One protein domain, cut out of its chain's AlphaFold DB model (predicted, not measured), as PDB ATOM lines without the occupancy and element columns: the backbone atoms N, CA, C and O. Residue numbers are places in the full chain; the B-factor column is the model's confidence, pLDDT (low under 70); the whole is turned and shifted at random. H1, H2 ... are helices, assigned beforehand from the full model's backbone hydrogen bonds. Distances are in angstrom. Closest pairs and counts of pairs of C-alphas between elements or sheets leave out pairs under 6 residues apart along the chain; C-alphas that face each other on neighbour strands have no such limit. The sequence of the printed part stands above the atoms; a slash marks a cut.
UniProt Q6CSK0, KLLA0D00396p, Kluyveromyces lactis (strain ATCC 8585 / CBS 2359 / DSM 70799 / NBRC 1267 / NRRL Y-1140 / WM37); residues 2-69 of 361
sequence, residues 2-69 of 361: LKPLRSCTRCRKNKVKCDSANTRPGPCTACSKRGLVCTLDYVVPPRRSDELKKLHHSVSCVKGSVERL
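This is residues 2 to 69 of the 361 residues of the protein "KLLA0D00396p" of Kluyveromyces lactis (strain ATCC 8585 / CBS 2359 / DSM 70799 / NBRC 1267 / NRRL Y-1140 / WM37) (UniProt Q6CSK0). A small head of loops with two short helices, H1 and H2, has one long straight helix, H3, sticking out from it as an arm. Residues 46 to 69, of which 48 to 69 belong to H3, stand free, and this arm makes most of the length. Near the base of the arm, residues 3 to 4 pair with residues 42 to 43, antiparallel, as strands do. The printed part has 68 residues with three named helices in the order H1, H2, H3 and no named strand; the class is all helix, though under half of the residues, 31 of 68, are in named elements. The whole is extended, with a radius of gyration of the C-alphas of 21.5 A and spans of 70 by 21 by 15 A.

H1, residues 9 to 13, and H2, residues 29 to 32, are close but not clearly touching: their closest C-alphas, those of Cys 11 and Ala 30, are 7.7 A apart. H3, residues 48 to 69, is apart from H1 and from H2. In H1 and H3 every O i to N i+4 pair is within hydrogen-bond range; H2 is too short for such a pair, and its one O i to N i+3 pair is within range.

H1 begins at C-alpha 9, (99.295, 42.422, 165.967), and measures 6.2 A from first to last C-alpha. H2 measures 5.0 A. H3 runs 31.9 A, from C-alpha 48 at (83.640, 25.436, 162.886) to C-alpha 69 at (60.570, 4.331, 156.428).

The two C-alphas farthest apart, those of Lys 33 and Leu 69, are 70.4 A apart. Without the stretch that stands free, the body has 44 residues and spans 32 by 21 by 15 A. Both links, H1 to H2 and H2 to H3, are long, with 15 residues each. The printed part has no cut. Its mean pLDDT is 91.5, and residues 45 to 48 are under 70.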
ATOM      1  N   LEU A   2      82.418  42.658 162.877       75.88
ATOM      2  CA  LEU A   2      83.673  42.001 163.265       75.88
ATOM      3  C   LEU A   2      84.215  42.630 164.556       75.88
ATOM      4  O   LEU A   2      84.390  43.845 164.628       75.88
ATOM      5  N   LYS A   3      84.479  41.815 165.585       86.12
ATOM      6  CA  LYS A   3      85.000  42.309 166.865       86.12
ATOM      7  C   LYS A   3      86.535  42.392 166.794       86.12
ATOM      8  O   LYS A   3      87.184  41.356 166.626       86.12
ATOM      9  N   PRO A   4      87.137  43.589 166.911       88.06
ATOM     10  CA  PRO A   4      88.591  43.737 166.913       88.06
ATOM     11  C   PRO A   4      89.208  43.054 168.135       88.06
ATOM     12  O   PRO A   4      88.676  43.137 169.248       88.06
ATOM     13  N   LEU A   5      90.364  42.418 167.949       92.50
ATOM     14  CA  LEU A   5      91.101  41.778 169.038       92.50
ATOM     15  C   LEU A   5      91.526  42.784 170.110       92.50
ATOM     16  O   LEU A   5      91.792  43.940 169.807       92.50
ATOM     17  N   ARG A   6      91.635  42.353 171.373       95.19
ATOM     18  CA  ARG A   6      92.028  43.232 172.498       95.19
ATOM     19  C   ARG A   6      93.473  43.744 172.426       95.19
ATOM     20  O   ARG A   6      93.796  44.710 173.104       95.19
ATOM     21  N   SER A   7      94.324  43.103 171.630       97.38
ATOM     22  CA  SER A   7      95.749  43.410 171.490       97.38
ATOM     23  C   SER A   7      96.117  43.644 170.028       97.38
ATOM     24  O   SER A   7      95.625  42.930 169.154       97.38
ATOM     25  N   CYS A   8      97.020  44.589 169.758       97.62
ATOM     26  CA  CYS A   8      97.554  44.812 168.415       97.62
ATOM     27  C   CYS A   8      98.439  43.649 167.939       97.62
ATOM     28  O   CYS A   8      98.994  42.885 168.739       97.62
ATOM     29  N   THR A   9      98.603  43.539 166.622       97.12
ATOM     30  CA  THR A   9      99.295  42.422 165.967       97.12
ATOM     31  C   THR A   9     100.755  42.321 166.417       97.12
ATOM     32  O   THR A   9     101.249  41.226 166.692       97.12
ATOM     33  N   ARG A  10     101.437  43.462 166.593       97.56
ATOM     34  CA  ARG A  10     102.832  43.516 167.064       97.56
ATOM     35  C   ARG A  10     102.983  43.051 168.512       97.56
ATOM     36  O   ARG A  10     103.849  42.226 168.795       97.56
ATOM     37  N   CYS A  11     102.162  43.568 169.426       97.94
ATOM     38  CA  CYS A  11     102.272  43.207 170.838       97.94
ATOM     39  C   CYS A  11     101.944  41.729 171.069       97.94
ATOM     40  O   CYS A  11     102.622  41.080 171.858       97.94
ATOM     41  N   ARG A  12     100.981  41.175 170.316       96.75
ATOM     42  CA  ARG A  12     100.675  39.738 170.330       96.75
ATOM     43  C   ARG A  12     101.860  38.894 169.847       96.75
ATOM     44  O   ARG A  12     102.229  37.946 170.531       96.75
ATOM     45  N   LYS A  13     102.484  39.255 168.713       97.06
ATOM     46  CA  LYS A  13     103.671  38.555 168.173       97.06
ATOM     47  C   LYS A  13     104.846  38.562 169.156       97.06
ATOM     48  O   LYS A  13     105.476  37.535 169.362       97.06
ATOM     49  N   ASN A  14     105.084  39.701 169.803       96.94
ATOM     50  CA  ASN A  14     106.194  39.875 170.740       96.94
ATOM     51  C   ASN A  14     105.845  39.487 172.186       96.94
ATOM     52  O   ASN A  14     106.675  39.675 173.070       96.94
ATOM     53  N   LYS A  15     104.623  38.996 172.441       97.12
ATOM     54  CA  LYS A  15     104.114  38.628 173.773       97.12
ATOM     55  C   LYS A  15     104.300  39.730 174.836       97.12
ATOM     56  O   LYS A  15     104.593  39.439 175.990       97.12
ATOM     57  N   VAL A  16     104.112  41.000 174.460       97.31
ATOM     58  CA  VAL A  16     104.182  42.152 175.382       97.31
ATOM     59  C   VAL A  16     102.791  42.688 175.718       97.31
ATOM     60  O   VAL A  16     101.853  42.565 174.926       97.31
ATOM     61  N   LYS A  17     102.654  43.315 176.895       97.94
ATOM     62  CA  LYS A  17     101.388  43.906 177.352       97.94
ATOM     63  C   LYS A  17     100.907  44.975 176.364       97.94
ATOM     64  O   LYS A  17     101.651  45.893 176.025       97.94
ATOM     65  N   CYS A  18      99.660  44.844 175.917       98.38
ATOM     66  CA  CYS A  18      99.027  45.748 174.962       98.38
ATOM     67  C   CYS A  18      97.791  46.392 175.584       98.38
ATOM     68  O   CYS A  18      96.932  45.694 176.117       98.38
ATOM     69  N   ASP A  19      97.690  47.709 175.469       98.12
ATOM     70  CA  ASP A  19      96.571  48.536 175.923       98.12
ATOM     71  C   ASP A  19      95.741  49.094 174.753       98.12
ATOM     72  O   ASP A  19      94.954  50.022 174.927       98.12
ATOM     73  N   SER A  20      95.847  48.485 173.563       97.31
ATOM     74  CA  SER A  20      95.130  48.935 172.360       97.31
ATOM     75  C   SER A  20      93.608  48.875 172.474       97.31
ATOM     76  O   SER A  20      92.927  49.444 171.632       97.31
ATOM     77  N   ALA A  21      93.046  48.174 173.459       96.69
ATOM     78  CA  ALA A  21      91.609  48.205 173.723       96.69
ATOM     79  C   ALA A  21      91.150  49.559 174.294       96.69
ATOM     80  O   ALA A  21      90.037  49.980 173.996       96.69
ATOM     81  N   ASN A  22      92.014  50.236 175.059       97.75
ATOM     82  CA  ASN A  22      91.697  51.480 175.763       97.75
ATOM     83  C   ASN A  22      92.156  52.722 174.990       97.75
ATOM     84  O   ASN A  22      91.548  53.775 175.114       97.75
ATOM     85  N   THR A  23      93.221  52.610 174.188       96.81
ATOM     86  CA  THR A  23      93.816  53.756 173.475       96.81
ATOM     87  C   THR A  23      93.186  54.034 172.112       96.81
ATOM     88  O   THR A  23      93.654  54.915 171.396       96.81
ATOM     89  N   ARG A  24      92.159  53.276 171.706       92.88
ATOM     90  CA  ARG A  24      91.498  53.465 170.405       92.88
ATOM     91  C   ARG A  24      90.841  54.841 170.307       92.88
ATOM     92  O   ARG A  24      90.225  55.267 171.278       92.88
ATOM     93  N   PRO A  25      90.905  55.491 169.129       94.44
ATOM     94  CA  PRO A  25      91.418  54.987 167.841       94.44
ATOM     95  C   PRO A  25      92.951  55.059 167.665       94.44
ATOM     96  O   PRO A  25      93.466  54.634 166.634       94.44
ATOM     97  N   GLY A  26      93.686  55.571 168.652       96.19
ATOM     98  CA  GLY A  26      95.136  55.746 168.598       96.19
ATOM     99  C   GLY A  26      95.966  54.467 168.814       96.19
ATOM    100  O   GLY A  26      95.450  53.409 169.205       96.19
ATOM    101  N   PRO A  27      97.289  54.547 168.570       98.06
ATOM    102  CA  PRO A  27      98.203  53.434 168.784       98.06
ATOM    103  C   PRO A  27      98.322  53.081 170.271       98.06
ATOM    104  O   PRO A  27      98.241  53.944 171.138       98.06
ATOM    105  N   CYS A  28      98.576  51.805 170.572       98.38
ATOM    106  CA  CYS A  28      98.871  51.381 171.944       98.38
ATOM    107  C   CYS A  28     100.160  52.034 172.468       98.38
ATOM    108  O   CYS A  28     101.061  52.348 171.679       98.38
ATOM    109  N   THR A  29     100.300  52.166 173.788       98.56
ATOM    110  CA  THR A  29     101.432  52.863 174.426       98.56
ATOM    111  C   THR A  29     102.781  52.283 173.994       98.56
ATOM    112  O   THR A  29     103.733  53.019 173.734       98.56
ATOM    113  N   ALA A  30     102.872  50.957 173.849       97.94
ATOM    114  CA  ALA A  30     104.097  50.281 173.421       97.94
ATOM    115  C   ALA A  30     104.494  50.592 171.964       97.94
ATOM    116  O   ALA A  30     105.686  50.673 171.660       97.94
ATOM    117  N   CYS A  31     103.517  50.760 171.065       98.31
ATOM    118  CA  CYS A  31     103.773  51.150 169.676       98.31
ATOM    119  C   CYS A  31     104.057  52.651 169.563       98.31
ATOM    120  O   CYS A  31     104.986  53.031 168.854       98.31
ATOM    121  N   SER A  32     103.315  53.480 170.305       98.38
ATOM    122  CA  SER A  32     103.489  54.936 170.342       98.38
ATOM    123  C   SER A  32     104.897  55.328 170.802       98.38
ATOM    124  O   SER A  32     105.596  56.031 170.079       98.38
ATOM    125  N   LYS A  33     105.383  54.761 171.917       98.19
ATOM    126  CA  LYS A  33     106.743  55.016 172.440       98.19
ATOM    127  C   LYS A  33     107.870  54.676 171.463       98.19
ATOM    128  O   LYS A  33     108.977  55.172 171.614       98.19
ATOM    129  N   ARG A  34     107.612  53.788 170.503       97.44
ATOM    130  CA  ARG A  34     108.595  53.337 169.511       97.44
ATOM    131  C   ARG A  34     108.413  54.004 168.145       97.44
ATOM    132  O   ARG A  34     109.161  53.671 167.236       97.44
ATOM    133  N   GLY A  35     107.414  54.877 167.981       97.12
ATOM    134  CA  GLY A  35     107.097  55.501 166.693       97.12
ATOM    135  C   GLY A  35     106.623  54.505 165.631       97.12
ATOM    136  O   GLY A  35     106.947  54.649 164.458       97.12
ATOM    137  N   LEU A  36     105.907  53.449 166.030       97.19
ATOM    138  CA  LEU A  36     105.514  52.362 165.130       97.19
ATOM    139  C   LEU A  36     104.014  52.329 164.858       97.19
ATOM    140  O   LEU A  36     103.195  52.585 165.742       97.19
ATOM    141  N   VAL A  37     103.659  51.875 163.655       97.69
ATOM    142  CA  VAL A  37     102.266  51.663 163.247       97.69
ATOM    143  C   VAL A  37     101.630  50.535 164.070       97.69
ATOM    144  O   VAL A  37     102.161  49.427 164.181       97.69
ATOM    145  N   CYS A  38     100.471  50.821 164.664       97.88
ATOM    146  CA  CYS A  38      99.729  49.896 165.515       97.88
ATOM    147  C   CYS A  38      98.538  49.297 164.755       97.88
ATOM    148  O   CYS A  38      97.452  49.870 164.754       97.88
ATOM    149  N   THR A  39      98.725  48.131 164.137       96.94
ATOM    150  CA  THR A  39      97.662  47.419 163.411       96.94
ATOM    151  C   THR A  39      96.869  46.473 164.319       96.94
ATOM    152  O   THR A  39      97.422  45.850 165.234       96.94
ATOM    153  N   LEU A  40      95.556  46.384 164.093       95.62
ATOM    154  CA  LEU A  40      94.633  45.508 164.817       95.62
ATOM    155  C   LEU A  40      94.044  44.473 163.865       95.62
ATOM    156  O   LEU A  40      93.410  44.829 162.877       95.62
ATOM    157  N   ASP A  41      94.204  43.202 164.218       93.12
ATOM    158  CA  ASP A  41      93.514  42.112 163.540       93.12
ATOM    159  C   ASP A  41      92.090  41.964 164.103       93.12
ATOM    160  O   ASP A  41      91.824  42.195 165.292       93.12
ATOM    161  N   TYR A  42      91.171  41.518 163.256       90.69
ATOM    162  CA  TYR A  42      89.804  41.191 163.645       90.69
ATOM    163  C   TYR A  42      89.670  39.684 163.834       90.69
ATOM    164  O   TYR A  42      90.239  38.903 163.069       90.69
ATOM    165  N   VAL A  43      88.918  39.262 164.854       83.56
ATOM    166  CA  VAL A  43      88.551  37.848 164.964       83.56
ATOM    167  C   VAL A  43      87.470  37.583 163.934       83.56
ATOM    168  O   VAL A  43      86.346  38.066 164.075       83.56
ATOM    169  N   VAL A  44      87.810  36.805 162.913       75.19
ATOM    170  CA  VAL A  44      86.799  36.123 162.111       75.19
ATOM    171  C   VAL A  44      86.204  35.043 163.017       75.19
ATOM    172  O   VAL A  44      86.970  34.232 163.548       75.19
ATOM    173  N   PRO A  45      84.882  35.045 163.270       69.56
ATOM    174  CA  PRO A  45      84.246  34.000 164.057       69.56
ATOM    175  C   PRO A  45      84.663  32.624 163.520       69.56
ATOM    176  O   PRO A  45      84.673  32.432 162.301       69.56
ATOM    177  N   PRO A  46      85.055  31.676 164.386       68.00
ATOM    178  CA  PRO A  46      85.462  30.356 163.930       68.00
ATOM    179  C   PRO A  46      84.293  29.685 163.196       68.00
ATOM    180  O   PRO A  46      83.291  29.339 163.816       68.00
ATOM    181  N   ARG A  47      84.443  29.455 161.882       69.31
ATOM    182  CA  ARG A  47      83.436  28.799 161.013       69.31
ATOM    183  C   ARG A  47      83.051  27.383 161.458       69.31
ATOM    184  O   ARG A  47      82.037  26.847 161.025       69.31
ATOM    185  N   ARG A  48      83.832  26.792 162.364       66.62
ATOM    186  CA  ARG A  48      83.640  25.436 162.886       66.62
ATOM    187  C   ARG A  48      82.262  25.225 163.525       66.62
ATOM    188  O   ARG A  48      81.746  24.117 163.478       66.62
ATOM    189  N   SER A  49      81.645  26.266 164.096       73.81
ATOM    190  CA  SER A  49      80.284  26.153 164.640       73.81
ATOM    191  C   SER A  49      79.224  25.976 163.559       73.81
ATOM    192  O   SER A  49      78.214  25.325 163.804       73.81
ATOM    193  N   ASP A  50      79.439  26.541 162.374       72.88
ATOM    194  CA  ASP A  50      78.448  26.509 161.300       72.88
ATOM    195  C   ASP A  50      78.502  25.174 160.559       72.88
ATOM    196  O   ASP A  50      77.462  24.598 160.256       72.88
ATOM    197  N   GLU A  51      79.698  24.616 160.374       77.12
ATOM    198  CA  GLU A  51      79.876  23.247 159.877       77.12
ATOM    199  C   GLU A  51      79.260  22.213 160.828       77.12
ATOM    200  O   GLU A  51      78.551  21.312 160.385       77.12
ATOM    201  N   LEU A  52      79.448  22.375 162.144       83.50
ATOM    202  CA  LEU A  52      78.853  21.476 163.135       83.50
ATOM    203  C   LEU A  52      77.318  21.578 163.154       83.50
ATOM    204  O   LEU A  52      76.633  20.561 163.261       83.50
ATOM    205  N   LYS A  53      76.768  22.793 163.014       81.12
ATOM    206  CA  LYS A  53      75.318  23.014 162.887       81.12
ATOM    207  C   LYS A  53      74.759  22.372 161.620       81.12
ATOM    208  O   LYS A  53      73.719  21.722 161.694       81.12
ATOM    209  N   LYS A  54      75.452  22.517 160.485       83.31
ATOM    210  CA  LYS A  54      75.083  21.860 159.222       83.31
ATOM    211  C   LYS A  54      75.063  20.345 159.388       83.31
ATOM    212  O   LYS A  54      74.055  19.724 159.073       83.31
ATOM    213  N   LEU A  55      76.114  19.771 159.974       90.12
ATOM    214  CA  LEU A  55      76.191  18.333 160.227       90.12
ATOM    215  C   LEU A  55      75.055  17.849 161.139       90.12
ATOM    216  O   LEU A  55      74.391  16.866 160.824       90.12
ATOM    217  N   HIS A  56      74.790  18.556 162.240       93.69
ATOM    218  CA  HIS A  56      73.691  18.227 163.149       93.69
ATOM    219  C   HIS A  56      72.332  18.259 162.436       93.69
ATOM    220  O   HIS A  56      71.505  17.366 162.623       93.69
ATOM    221  N   HIS A  57      72.106  19.263 161.586       89.75
ATOM    222  CA  HIS A  57      70.890  19.359 160.786       89.75
ATOM    223  C   HIS A  57      70.765  18.189 159.798       89.75
ATOM    224  O   HIS A  57      69.728  17.529 159.767       89.75
ATOM    225  N   SER A  58      71.838  17.853 159.073       92.25
ATOM    226  CA  SER A  58      71.866  16.703 158.160       92.25
ATOM    227  C   SER A  58      71.554  15.386 158.876       92.25
ATOM    228  O   SER A  58      70.727  14.611 158.397       92.25
ATOM    229  N   VAL A  59      72.150  15.148 160.049       96.00
ATOM    230  CA  VAL A  59      71.878  13.952 160.865       96.00
ATOM    231  C   VAL A  59      70.414  13.913 161.317       96.00
ATOM    232  O   VAL A  59      69.774  12.865 161.229       96.00
ATOM    233  N   SER A  60      69.854  15.048 161.743       92.44
ATOM    234  CA  SER A  60      68.443  15.143 162.136       92.44
ATOM    235  C   SER A  60      67.491  14.831 160.975       92.44
ATOM    236  O   SER A  60      66.498  14.128 161.166       92.44
ATOM    237  N   CYS A  61      67.797  15.306 159.765       88.38
ATOM    238  CA  CYS A  61      67.003  15.025 158.568       88.38
ATOM    239  C   CYS A  61      67.053  13.541 158.178       88.38
ATOM    240  O   CYS A  61      66.013  12.944 157.898       88.38
ATOM    241  N   VAL A  62      68.240  12.923 158.208       93.62
ATOM    242  CA  VAL A  62      68.399  11.484 157.932       93.62
ATOM    243  C   VAL A  62      67.611  10.654 158.942       93.62
ATOM    244  O   VAL A  62      66.863   9.761 158.543       93.62
ATOM    245  N   LYS A  63      67.700  10.991 160.234       95.94
ATOM    246  CA  LYS A  63      66.936  10.320 161.293       95.94
ATOM    247  C   LYS A  63      65.426  10.362 161.025       95.94
ATOM    248  O   LYS A  63      64.776   9.321 161.070       95.94
ATOM    249  N   GLY A  64      64.879  11.526 160.665       91.50
ATOM    250  CA  GLY A  64      63.452  11.665 160.342       91.50
ATOM    251  C   GLY A  64      63.016  10.882 159.095       91.50
ATOM    252  O   GLY A  64      61.875  10.425 159.002       91.50
ATOM    253  N   SER A  65      63.908  10.692 158.122       92.06
ATOM    254  CA  SER A  65      63.638   9.836 156.960       92.06
ATOM    255  C   SER A  65      63.643   8.351 157.326       92.06
ATOM    256  O   SER A  65      62.743   7.627 156.907       92.06
ATOM    257  N   VAL A  66      64.583   7.908 158.165       95.50
ATOM    258  CA  VAL A  66      64.628   6.524 158.666       95.50
ATOM    259  C   VAL A  66      63.382   6.195 159.491       95.50
ATOM    260  O   VAL A  66      62.751   5.169 159.255       95.50
ATOM    261  N   GLU A  67      62.962   7.078 160.401       94.88
ATOM    262  CA  GLU A  67      61.744   6.876 161.202       94.88
ATOM    263  C   GLU A  67      60.478   6.765 160.339       94.88
ATOM    264  O   GLU A  67      59.594   5.960 160.637       94.88
ATOM    265  N   ARG A  68      60.386   7.535 159.245       90.75
ATOM    266  CA  ARG A  68      59.274   7.425 158.289       90.75
ATOM    267  C   ARG A  68      59.272   6.086 157.559       90.75
ATOM    268  O   ARG A  68      58.216   5.470 157.466       90.75
ATOM    269  N   LEU A  69      60.436   5.628 157.097       90.12
ATOM    270  CA  LEU A  69      60.570   4.331 156.428       90.12
ATOM    271  C   LEU A  69      60.192   3.175 157.363       90.12
ATOM    272  O   LEU A  69      59.421   2.295 156.978       90.12
TER     273      LEU A  69